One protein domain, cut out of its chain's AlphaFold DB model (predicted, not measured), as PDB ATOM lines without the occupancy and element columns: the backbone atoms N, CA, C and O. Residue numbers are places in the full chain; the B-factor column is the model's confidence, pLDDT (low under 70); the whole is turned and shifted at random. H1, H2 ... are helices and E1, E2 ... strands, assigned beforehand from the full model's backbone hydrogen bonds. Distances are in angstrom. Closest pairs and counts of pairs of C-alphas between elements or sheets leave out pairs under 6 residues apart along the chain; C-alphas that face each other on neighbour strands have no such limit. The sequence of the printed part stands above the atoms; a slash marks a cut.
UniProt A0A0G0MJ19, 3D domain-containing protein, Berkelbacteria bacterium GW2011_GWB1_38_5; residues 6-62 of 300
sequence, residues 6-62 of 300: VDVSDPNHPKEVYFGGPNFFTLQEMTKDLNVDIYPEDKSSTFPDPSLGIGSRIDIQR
ATOM      1  N   VAL A   6      18.372  36.802  28.294       77.19
ATOM      2  CA  VAL A   6      18.376  37.707  27.138       77.19
ATOM      3  C   VAL A   6      18.325  36.874  25.858       77.19
ATOM      4  O   VAL A   6      19.235  36.091  25.588       77.19
ATOM      5  N   ASP A   7      17.259  37.031  25.081       80.44
ATOM      6  CA  ASP A   7      17.121  36.513  23.720       80.44
ATOM      7  C   ASP A   7      17.518  37.614  22.724       80.44
ATOM      8  O   ASP A   7      16.900  38.678  22.660       80.44
ATOM      9  N   VAL A   8      18.573  37.341  21.955       77.56
ATOM     10  CA  VAL A   8      19.177  38.248  20.966       77.56
ATOM     11  C   VAL A   8      18.892  37.822  19.519       77.56
ATOM     12  O   VAL A   8      19.621  38.205  18.607       77.56
ATOM     13  N   SER A   9      17.854  37.007  19.294       83.88
ATOM     14  CA  SER A   9      17.440  36.567  17.951       83.88
ATOM     15  C   SER A   9      17.139  37.728  16.997       83.88
ATOM     16  O   SER A   9      17.425  37.625  15.804       83.88
ATOM     17  N   ASP A  10      16.631  38.843  17.528       89.56
ATOM     18  CA  ASP A  10      16.615  40.145  16.866       89.56
ATOM     19  C   ASP A  10      17.584  41.089  17.601       89.56
ATOM     20  O   ASP A  10      17.257  41.569  18.690       89.56
ATOM     21  N   PRO A  11      18.776  41.369  17.044       88.31
ATOM     22  CA  PRO A  11      19.759  42.221  17.707       88.31
ATOM     23  C   PRO A  11      19.289  43.676  17.831       88.31
ATOM     24  O   PRO A  11      19.787  44.387  18.700       88.31
ATOM     25  N   ASN A  12      18.334  44.123  17.006       93.31
ATOM     26  CA  ASN A  12      17.775  45.471  17.106       93.31
ATOM     27  C   ASN A  12      16.757  45.578  18.249       93.31
ATOM     28  O   ASN A  12      16.593  46.652  18.825       93.31
ATOM     29  N   HIS A  13      16.091  44.470  18.579       95.19
ATOM     30  CA  HIS A  13      15.015  44.418  19.565       95.19
ATOM     31  C   HIS A  13      15.165  43.219  20.508       95.19
ATOM     32  O   HIS A  13      14.304  42.325  20.498       95.19
ATOM     33  N   PRO A  14      16.238  43.183  21.324       93.75
ATOM     34  CA  PRO A  14      16.480  42.074  22.230       93.75
ATOM     35  C   PRO A  14      15.330  41.936  23.229       93.75
ATOM     36  O   PRO A  14      14.721  42.923  23.666       93.75
ATOM     37  N   LYS A  15      15.028  40.687  23.578       93.56
ATOM     38  CA  LYS A  15      14.020  40.345  24.577       93.56
ATOM     39  C   LYS A  15      14.703  39.956  25.871       93.56
ATOM     40  O   LYS A  15      15.587  39.108  25.885       93.56
ATOM     41  N   GLU A  16      14.251  40.539  26.961       93.50
ATOM     42  CA  GLU A  16      14.754  40.293  28.300       93.50
ATOM     43  C   GLU A  16      13.620  39.761  29.168       93.50
ATOM     44  O   GLU A  16      12.486  40.241  29.111       93.50
ATOM     45  N   VAL A  17      13.934  38.753  29.974       93.31
ATOM     46  CA  VAL A  17      12.970  38.098  30.854       93.31
ATOM     47  C   VAL A  17      13.421  38.249  32.289       93.31
ATOM     48  O   VAL A  17      14.483  37.747  32.644       93.31
ATOM     49  N   TYR A  18      12.580  38.847  33.122       93.62
ATOM     50  CA  TYR A  18      12.806  38.986  34.555       93.62
ATOM     51  C   TYR A  18      11.687  38.324  35.358       93.62
ATOM     52  O   TYR A  18      10.623  37.992  34.835       93.62
ATOM     53  N   PHE A  19      11.927  38.144  36.654       92.69
ATOM     54  CA  PHE A  19      10.952  37.582  37.581       92.69
ATOM     55  C   PHE A  19      10.838  38.497  38.798       92.69
ATOM     56  O   PHE A  19      11.779  38.606  39.582       92.69
ATOM     57  N   GLY A  20       9.694  39.171  38.922       91.06
ATOM     58  CA  GLY A  20       9.341  39.981  40.082       91.06
ATOM     59  C   GLY A  20       8.858  39.099  41.230       91.06
ATOM     60  O   GLY A  20       8.071  38.173  41.021       91.06
ATOM     61  N   GLY A  21       9.340  39.381  42.440       89.06
ATOM     62  CA  GLY A  21       8.922  38.679  43.652       89.06
ATOM     63  C   GLY A  21       7.475  38.990  44.074       89.06
ATOM     64  O   GLY A  21       6.839  39.886  43.517       89.06
ATOM     65  N   PRO A  22       6.933  38.258  45.060       90.31
ATOM     66  CA  PRO A  22       5.635  38.569  45.657       90.31
ATOM     67  C   PRO A  22       5.671  39.891  46.449       90.31
ATOM     68  O   PRO A  22       6.742  40.377  46.805       90.31
ATOM     69  N   ASN A  23       4.493  40.427  46.790       91.31
ATOM     70  CA  ASN A  23       4.286  41.706  47.502       91.31
ATOM     71  C   ASN A  23       4.630  42.990  46.718       91.31
ATOM     72  O   ASN A  23       4.737  44.059  47.314       91.31
ATOM     73  N   PHE A  24       4.748  42.896  45.395       92.06
ATOM     74  CA  PHE A  24       4.711  44.039  44.484       92.06
ATOM     75  C   PHE A  24       3.413  43.979  43.679       92.06
ATOM     76  O   PHE A  24       3.032  42.900  43.226       92.06
ATOM     77  N   PHE A  25       2.743  45.118  43.506       94.75
ATOM     78  CA  PHE A  25       1.400  45.206  42.921       94.75
ATOM     79  C   PHE A  25       1.382  45.902  41.558       94.75
ATOM     80  O   PHE A  25       0.349  45.934  40.892       94.75
ATOM     81  N   THR A  26       2.521  46.444  41.118       94.75
ATOM     82  CA  THR A  26       2.669  47.070  39.799       94.75
ATOM     83  C   THR A  26       3.965  46.646  39.113       94.75
ATOM     84  O   THR A  26       4.956  46.314  39.766       94.75
ATOM     85  N   LEU A  27       3.988  46.724  37.777       91.62
ATOM     86  CA  LEU A  27       5.212  46.532  36.994       91.62
ATOM     87  C   LEU A  27       6.328  47.490  37.447       91.62
ATOM     88  O   LEU A  27       7.471  47.068  37.569       91.62
ATOM     89  N   GLN A  28       5.991  48.751  37.738       92.88
ATOM     90  CA  GLN A  28       6.962  49.772  38.139       92.88
ATOM     91  C   GLN A  28       7.618  49.465  39.492       92.88
ATOM     92  O   GLN A  28       8.810  49.706  39.670       92.88
ATOM     93  N   GLU A  29       6.860  48.932  40.452       93.19
ATOM     94  CA  GLU A  29       7.411  48.481  41.732       93.19
ATOM     95  C   GLU A  29       8.365  47.299  41.542       93.19
ATOM     96  O   GLU A  29       9.481  47.327  42.062       93.19
ATOM     97  N   MET A  30       7.953  46.304  40.748       92.06
ATOM     98  CA  MET A  30       8.774  45.125  40.466       92.06
ATOM     99  C   MET A  30      10.074  45.488  39.749       92.06
ATOM    100  O   MET A  30      11.141  45.007  40.123       92.06
ATOM    101  N   THR A  31      10.020  46.338  38.722       92.44
ATOM    102  CA  THR A  31      11.231  46.716  37.984       92.44
ATOM    103  C   THR A  31      12.152  47.609  38.803       92.44
ATOM    104  O   THR A  31      13.370  47.468  38.701       92.44
ATOM    105  N   LYS A  32      11.603  48.458  39.678       93.19
ATOM    106  CA  LYS A  32      12.395  49.256  40.620       93.19
ATOM    107  C   LYS A  32      13.151  48.383  41.624       93.19
ATOM    108  O   LYS A  32      14.323  48.653  41.868       93.19
ATOM    109  N   ASP A  33      12.515  47.350  42.176       92.69
ATOM    110  CA  ASP A  33      13.175  46.387  43.073       92.69
ATOM    111  C   ASP A  33      14.300  45.619  42.363       92.69
ATOM    112  O   ASP A  33      15.405  45.473  42.884       92.69
ATOM    113  N   LEU A  34      14.048  45.211  41.118       91.81
ATOM    114  CA  LEU A  34      15.022  44.508  40.285       91.81
ATOM    115  C   LEU A  34      16.127  45.416  39.720       91.81
ATOM    116  O   LEU A  34      17.043  44.907  39.070       91.81
ATOM    117  N   ASN A  35      16.056  46.731  39.959       92.88
ATOM    118  CA  ASN A  35      16.936  47.740  39.370       92.88
ATOM    119  C   ASN A  35      16.991  47.638  37.830       92.88
ATOM    120  O   ASN A  35      18.064  47.653  37.222       92.88
ATOM    121  N   VAL A  36      15.816  47.483  37.214       92.25
ATOM    122  CA  VAL A  36      15.613  47.419  35.764       92.25
ATOM    123  C   VAL A  36      14.880  48.678  35.317       92.25
ATOM    124  O   VAL A  36      13.725  48.898  35.671       92.25
ATOM    125  N   ASP A  37      15.529  49.482  34.484       92.62
ATOM    126  CA  ASP A  37      14.871  50.613  33.840       92.62
ATOM    127  C   ASP A  37      14.033  50.122  32.654       92.62
ATOM    128  O   ASP A  37      14.508  49.335  31.831       92.62
ATOM    129  N   ILE A  38      12.789  50.592  32.556       92.69
ATOM    130  CA  ILE A  38      11.939  50.437  31.369       92.69
ATOM    131  C   ILE A  38      11.804  51.813  30.732       92.69
ATOM    132  O   ILE A  38      11.401  52.770  31.398       92.69
ATOM    133  N   TYR A  39      12.133  51.908  29.448       94.69
ATOM    134  CA  TYR A  39      11.964  53.144  28.697       94.69
ATOM    135  C   TYR A  39      10.548  53.227  28.113       94.69
ATOM    136  O   TYR A  39       9.963  52.185  27.812       94.69
ATOM    137  N   PRO A  40       9.982  54.434  27.926       94.50
ATOM    138  CA  PRO A  40       8.648  54.597  27.344       94.50
ATOM    139  C   PRO A  40       8.466  53.911  25.983       94.50
ATOM    140  O   PRO A  40       7.355  53.526  25.629       94.50
ATOM    141  N   GLU A  41       9.551  53.772  25.222       96.00
ATOM    142  CA  GLU A  41       9.559  53.158  23.896       96.00
ATOM    143  C   GLU A  41       9.658  51.622  23.936       96.00
ATOM    144  O   GLU A  41       9.395  50.971  22.920       96.00
ATOM    145  N   ASP A  42      10.016  51.027  25.080       96.44
ATOM    146  CA  ASP A  42      10.088  49.573  25.243       96.44
ATOM    147  C   ASP A  42       8.681  48.955  25.277       96.44
ATOM    148  O   ASP A  42       7.733  49.511  25.836       96.44
ATOM    149  N   LYS A  43       8.540  47.744  24.728       95.75
ATOM    150  CA  LYS A  43       7.308  46.954  24.870       95.75
ATOM    151  C   LYS A  43       7.481  46.010  26.044       95.75
ATOM    152  O   LYS A  43       8.415  45.217  26.048       95.75
ATOM    153  N   SER A  44       6.590  46.062  27.026       94.31
ATOM    154  CA  SER A  44       6.662  45.188  28.199       94.31
ATOM    155  C   SER A  44       5.326  44.521  28.506       94.31
ATOM    156  O   SER A  44       4.259  45.061  28.210       94.31
ATOM    157  N   SER A  45       5.387  43.322  29.078       94.50
ATOM    158  CA  SER A  45       4.220  42.557  29.515       94.50
ATOM    159  C   SER A  45       4.533  41.736  30.758       94.50
ATOM    160  O   SER A  45       5.675  41.334  30.972       94.50
ATOM    161  N   THR A  46       3.507  41.452  31.556       94.81
ATOM    162  CA  THR A  46       3.635  40.688  32.800       94.81
ATOM    163  C   THR A  46       2.652  39.533  32.861       94.81
ATOM    164  O   THR A  46       1.490  39.697  32.487       94.81
ATOM    165  N   PHE A  47       3.084  38.391  33.396       94.19
ATOM    166  CA  PHE A  47       2.189  37.281  33.708       94.19
ATOM    167  C   PHE A  47       2.677  36.459  34.917       94.19
ATOM    168  O   PHE A  47       3.841  36.053  34.935       94.19
ATOM    169  N   PRO A  48       1.817  36.144  35.906       93.88
ATOM    170  CA  PRO A  48       0.444  36.635  36.077       93.88
ATOM    171  C   PRO A  48       0.403  38.148  36.381       93.88
ATOM    172  O   PRO A  48       1.452  38.776  36.513       93.88
ATOM    173  N   ASP A  49      -0.788  38.751  36.427       93.62
ATOM    174  CA  ASP A  49      -0.955  40.194  36.680       93.62
ATOM    175  C   ASP A  49      -0.320  40.603  38.034       93.62
ATOM    176  O   ASP A  49      -0.642  39.976  39.051       93.62
ATOM    177  N   PRO A  50       0.557  41.633  38.077       94.19
ATOM    178  CA  PRO A  50       1.214  42.100  39.299       94.19
ATOM    179  C   PRO A  50       0.258  42.403  40.455       94.19
ATOM    180  O   PRO A  50       0.602  42.154  41.608       94.19
ATOM    181  N   SER A  51      -0.963  42.866  40.175       93.56
ATOM    182  CA  SER A  51      -1.968  43.191  41.199       93.56
ATOM    183  C   SER A  51      -2.364  42.002  42.083       93.56
ATOM    184  O   SER A  51      -2.869  42.196  43.189       93.56
ATOM    185  N   LEU A  52      -2.094  40.772  41.637       93.44
ATOM    186  CA  LEU A  52      -2.318  39.561  42.422       93.44
ATOM    187  C   LEU A  52      -1.315  39.404  43.576       93.44
ATOM    188  O   LEU A  52      -1.548  38.591  44.467       93.44
ATOM    189  N   GLY A  53      -0.198  40.140  43.572       91.94
ATOM    190  CA  GLY A  53       0.791  40.141  44.655       91.94
ATOM    191  C   GLY A  53       1.575  38.833  44.819       91.94
ATOM    192  O   GLY A  53       2.335  38.689  45.775       91.94
ATOM    193  N   ILE A  54       1.420  37.884  43.890       92.94
ATOM    194  CA  ILE A  54       2.055  36.553  43.915       92.94
ATOM    195  C   ILE A  54       3.374  36.483  43.126       92.94
ATOM    196  O   ILE A  54       3.978  35.416  43.033       92.94
ATOM    197  N   GLY A  55       3.823  37.617  42.583       92.44
ATOM    198  CA  GLY A  55       4.961  37.712  41.672       92.44
ATOM    199  C   GLY A  55       4.566  37.521  40.207       92.44
ATOM    200  O   GLY A  55       3.508  36.972  39.895       92.44
ATOM    201  N   SER A  56       5.431  37.981  39.303       94.75
ATOM    202  CA  SER A  56       5.171  37.986  37.858       94.75
ATOM    203  C   SER A  56       6.439  37.701  37.064       94.75
ATOM    204  O   SER A  56       7.520  38.197  37.387       94.75
ATOM    205  N   ARG A  57       6.305  36.954  35.966       94.06
ATOM    206  CA  ARG A  57       7.263  37.007  34.860       94.06
ATOM    207  C   ARG A  57       7.082  38.342  34.146       94.06
ATOM    208  O   ARG A  57       5.951  38.728  33.866       94.06
ATOM    209  N   ILE A  58       8.187  39.013  33.855       94.69
ATOM    210  CA  ILE A  58       8.234  40.290  33.151       94.69
ATOM    211  C   ILE A  58       8.986  40.049  31.846       94.69
ATOM    212  O   ILE A  58      10.172  39.726  31.872       94.69
ATOM    213  N   ASP A  59       8.298  40.189  30.720       94.19
ATOM    214  CA  ASP A  59       8.898  40.145  29.389       94.19
ATOM    215  C   ASP A  59       9.057  41.585  28.888       94.19
ATOM    216  O   ASP A  59       8.082  42.336  28.829       94.19
ATOM    217  N   ILE A  60      10.285  41.975  28.543       94.69
ATOM    218  CA  ILE A  60      10.622  43.298  28.008       94.69
ATOM    219  C   ILE A  60      11.250  43.100  26.635       94.69
ATOM    220  O   ILE A  60      12.241  42.393  26.499       94.69
ATOM    221  N   GLN A  61      10.702  43.743  25.611       95.38
ATOM    222  CA  GLN A  61      11.326  43.866  24.304       95.38
ATOM    223  C   GLN A  61      11.836  45.296  24.136       95.38
ATOM    224  O   GLN A  61      11.047  46.250  24.137       95.38
ATOM    225  N   ARG A  62      13.158  45.432  24.005       95.25
ATOM    226  CA  ARG A  62      13.831  46.730  23.973       95.25
ATOM    227  C   ARG A  62      13.633  47.434  22.632       95.25
ATOM    228  O   ARG A  62      13.788  46.828  21.569       95.25
TER     229      ARG A  62
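This is residues 6 to 62 of the 300 residues of the protein "3D domain-containing protein" of Berkelbacteria bacterium GW2011_GWB1_38_5 (UniProt A0A0G0MJ19). A narrow sheet of three antiparallel strands makes one wall of this small domain, and one short helix, H1, crosses one face of it near the end where E1 finishes and E3 begins; no named helix covers the other face. At the opposite end of the sheet residues 8 to 14 loop out and back, ahead of E1, while the link from H1 to E2 leads back towards the end where E2 begins. The printed part has 57 residues, with three named strands and one named helix in the order E1, H1, E2, E3, and the sheet runs E1, E3, E2, all antiparallel. The class is mixed, helices and strands, though under half of the residues, 24 of the 57, are in named elements. The whole is compact, with a radius of gyration of the C-alphas of 11.3 A, yet elongated in outline, spanning 34 by 17 by 15 A.

At the start of the printed part, residues 6 to 7 make a short antiparallel pairing with residues 15 to 16 of E1, the strand of residues 15 to 20. E1 is an edge strand, and its neighbour is E3, residues 56 to 61, which is the inner strand. They are antiparallel, with 158 degrees between their directions; N 16 and O 60 are 2.8 A apart and N 58 and O 18 are 2.8 A apart, both within hydrogen-bond range. After E1 comes H1, residues 27 to 33, which is on the sheet at a height over the sheet of 9.2 A. It is only just over E1 and E3, with 3 of its 7 C-alphas falling on each, and 1 falls on the strand E2, residues 43 to 47. On the local plane the lines of H1 and E1 stand at 81 degrees, and H1 runs across the strands. The closest C-alphas of E1 and H1 are those of Gly 20 and Met 30, 5.2 A apart. Those of H1 and E2 are Leu 27 and Thr 46, 7.4 A apart. Every O i to N i+4 pair in H1 is within hydrogen-bond range. E1, H1 and E2 form a split strand-helix-strand unit, two strands running the same way in one sheet with a helix between them in the chain and E3 between them in the sheet; its crossover is right-handed. E2, the other edge strand, and E3 are a hairpin, antiparallel at 162 degrees, with N 45 and O 59 2.9 A apart and N 57 and O 47 2.8 A apart, within hydrogen-bond range.

The printed part begins at Val 6, with its C-alpha at (18.376, 37.707, 27.138). E1 runs from Lys 15, C-alpha at (14.020, 40.345, 24.577), to Gly 20 and is 16.2 A long from first to last C-alpha. H1 runs from Leu 27, C-alpha at (5.212, 46.532, 36.994), to Asp 33 over 10.0 A. E2, Lys 43 to Phe 47, is 14.1 A long. E3, Ser 56 to Gln 61, is 16.0 A long and ends with its C-alpha at (11.326, 43.866, 24.304).

The two C-alphas farthest apart are those of Pro 11 and Asn 23, at 33.6 A, while the first and last printed C-alphas, those of Val 6 and Arg 62, are 10.6 A apart. The printed part has no cut. The links E1 to H1, H1 to E2 and E2 to E3, of 6, 9 and 8 residues, are short. The mean pLDDT of the printed part is 92.3, and no printed residue is under 70.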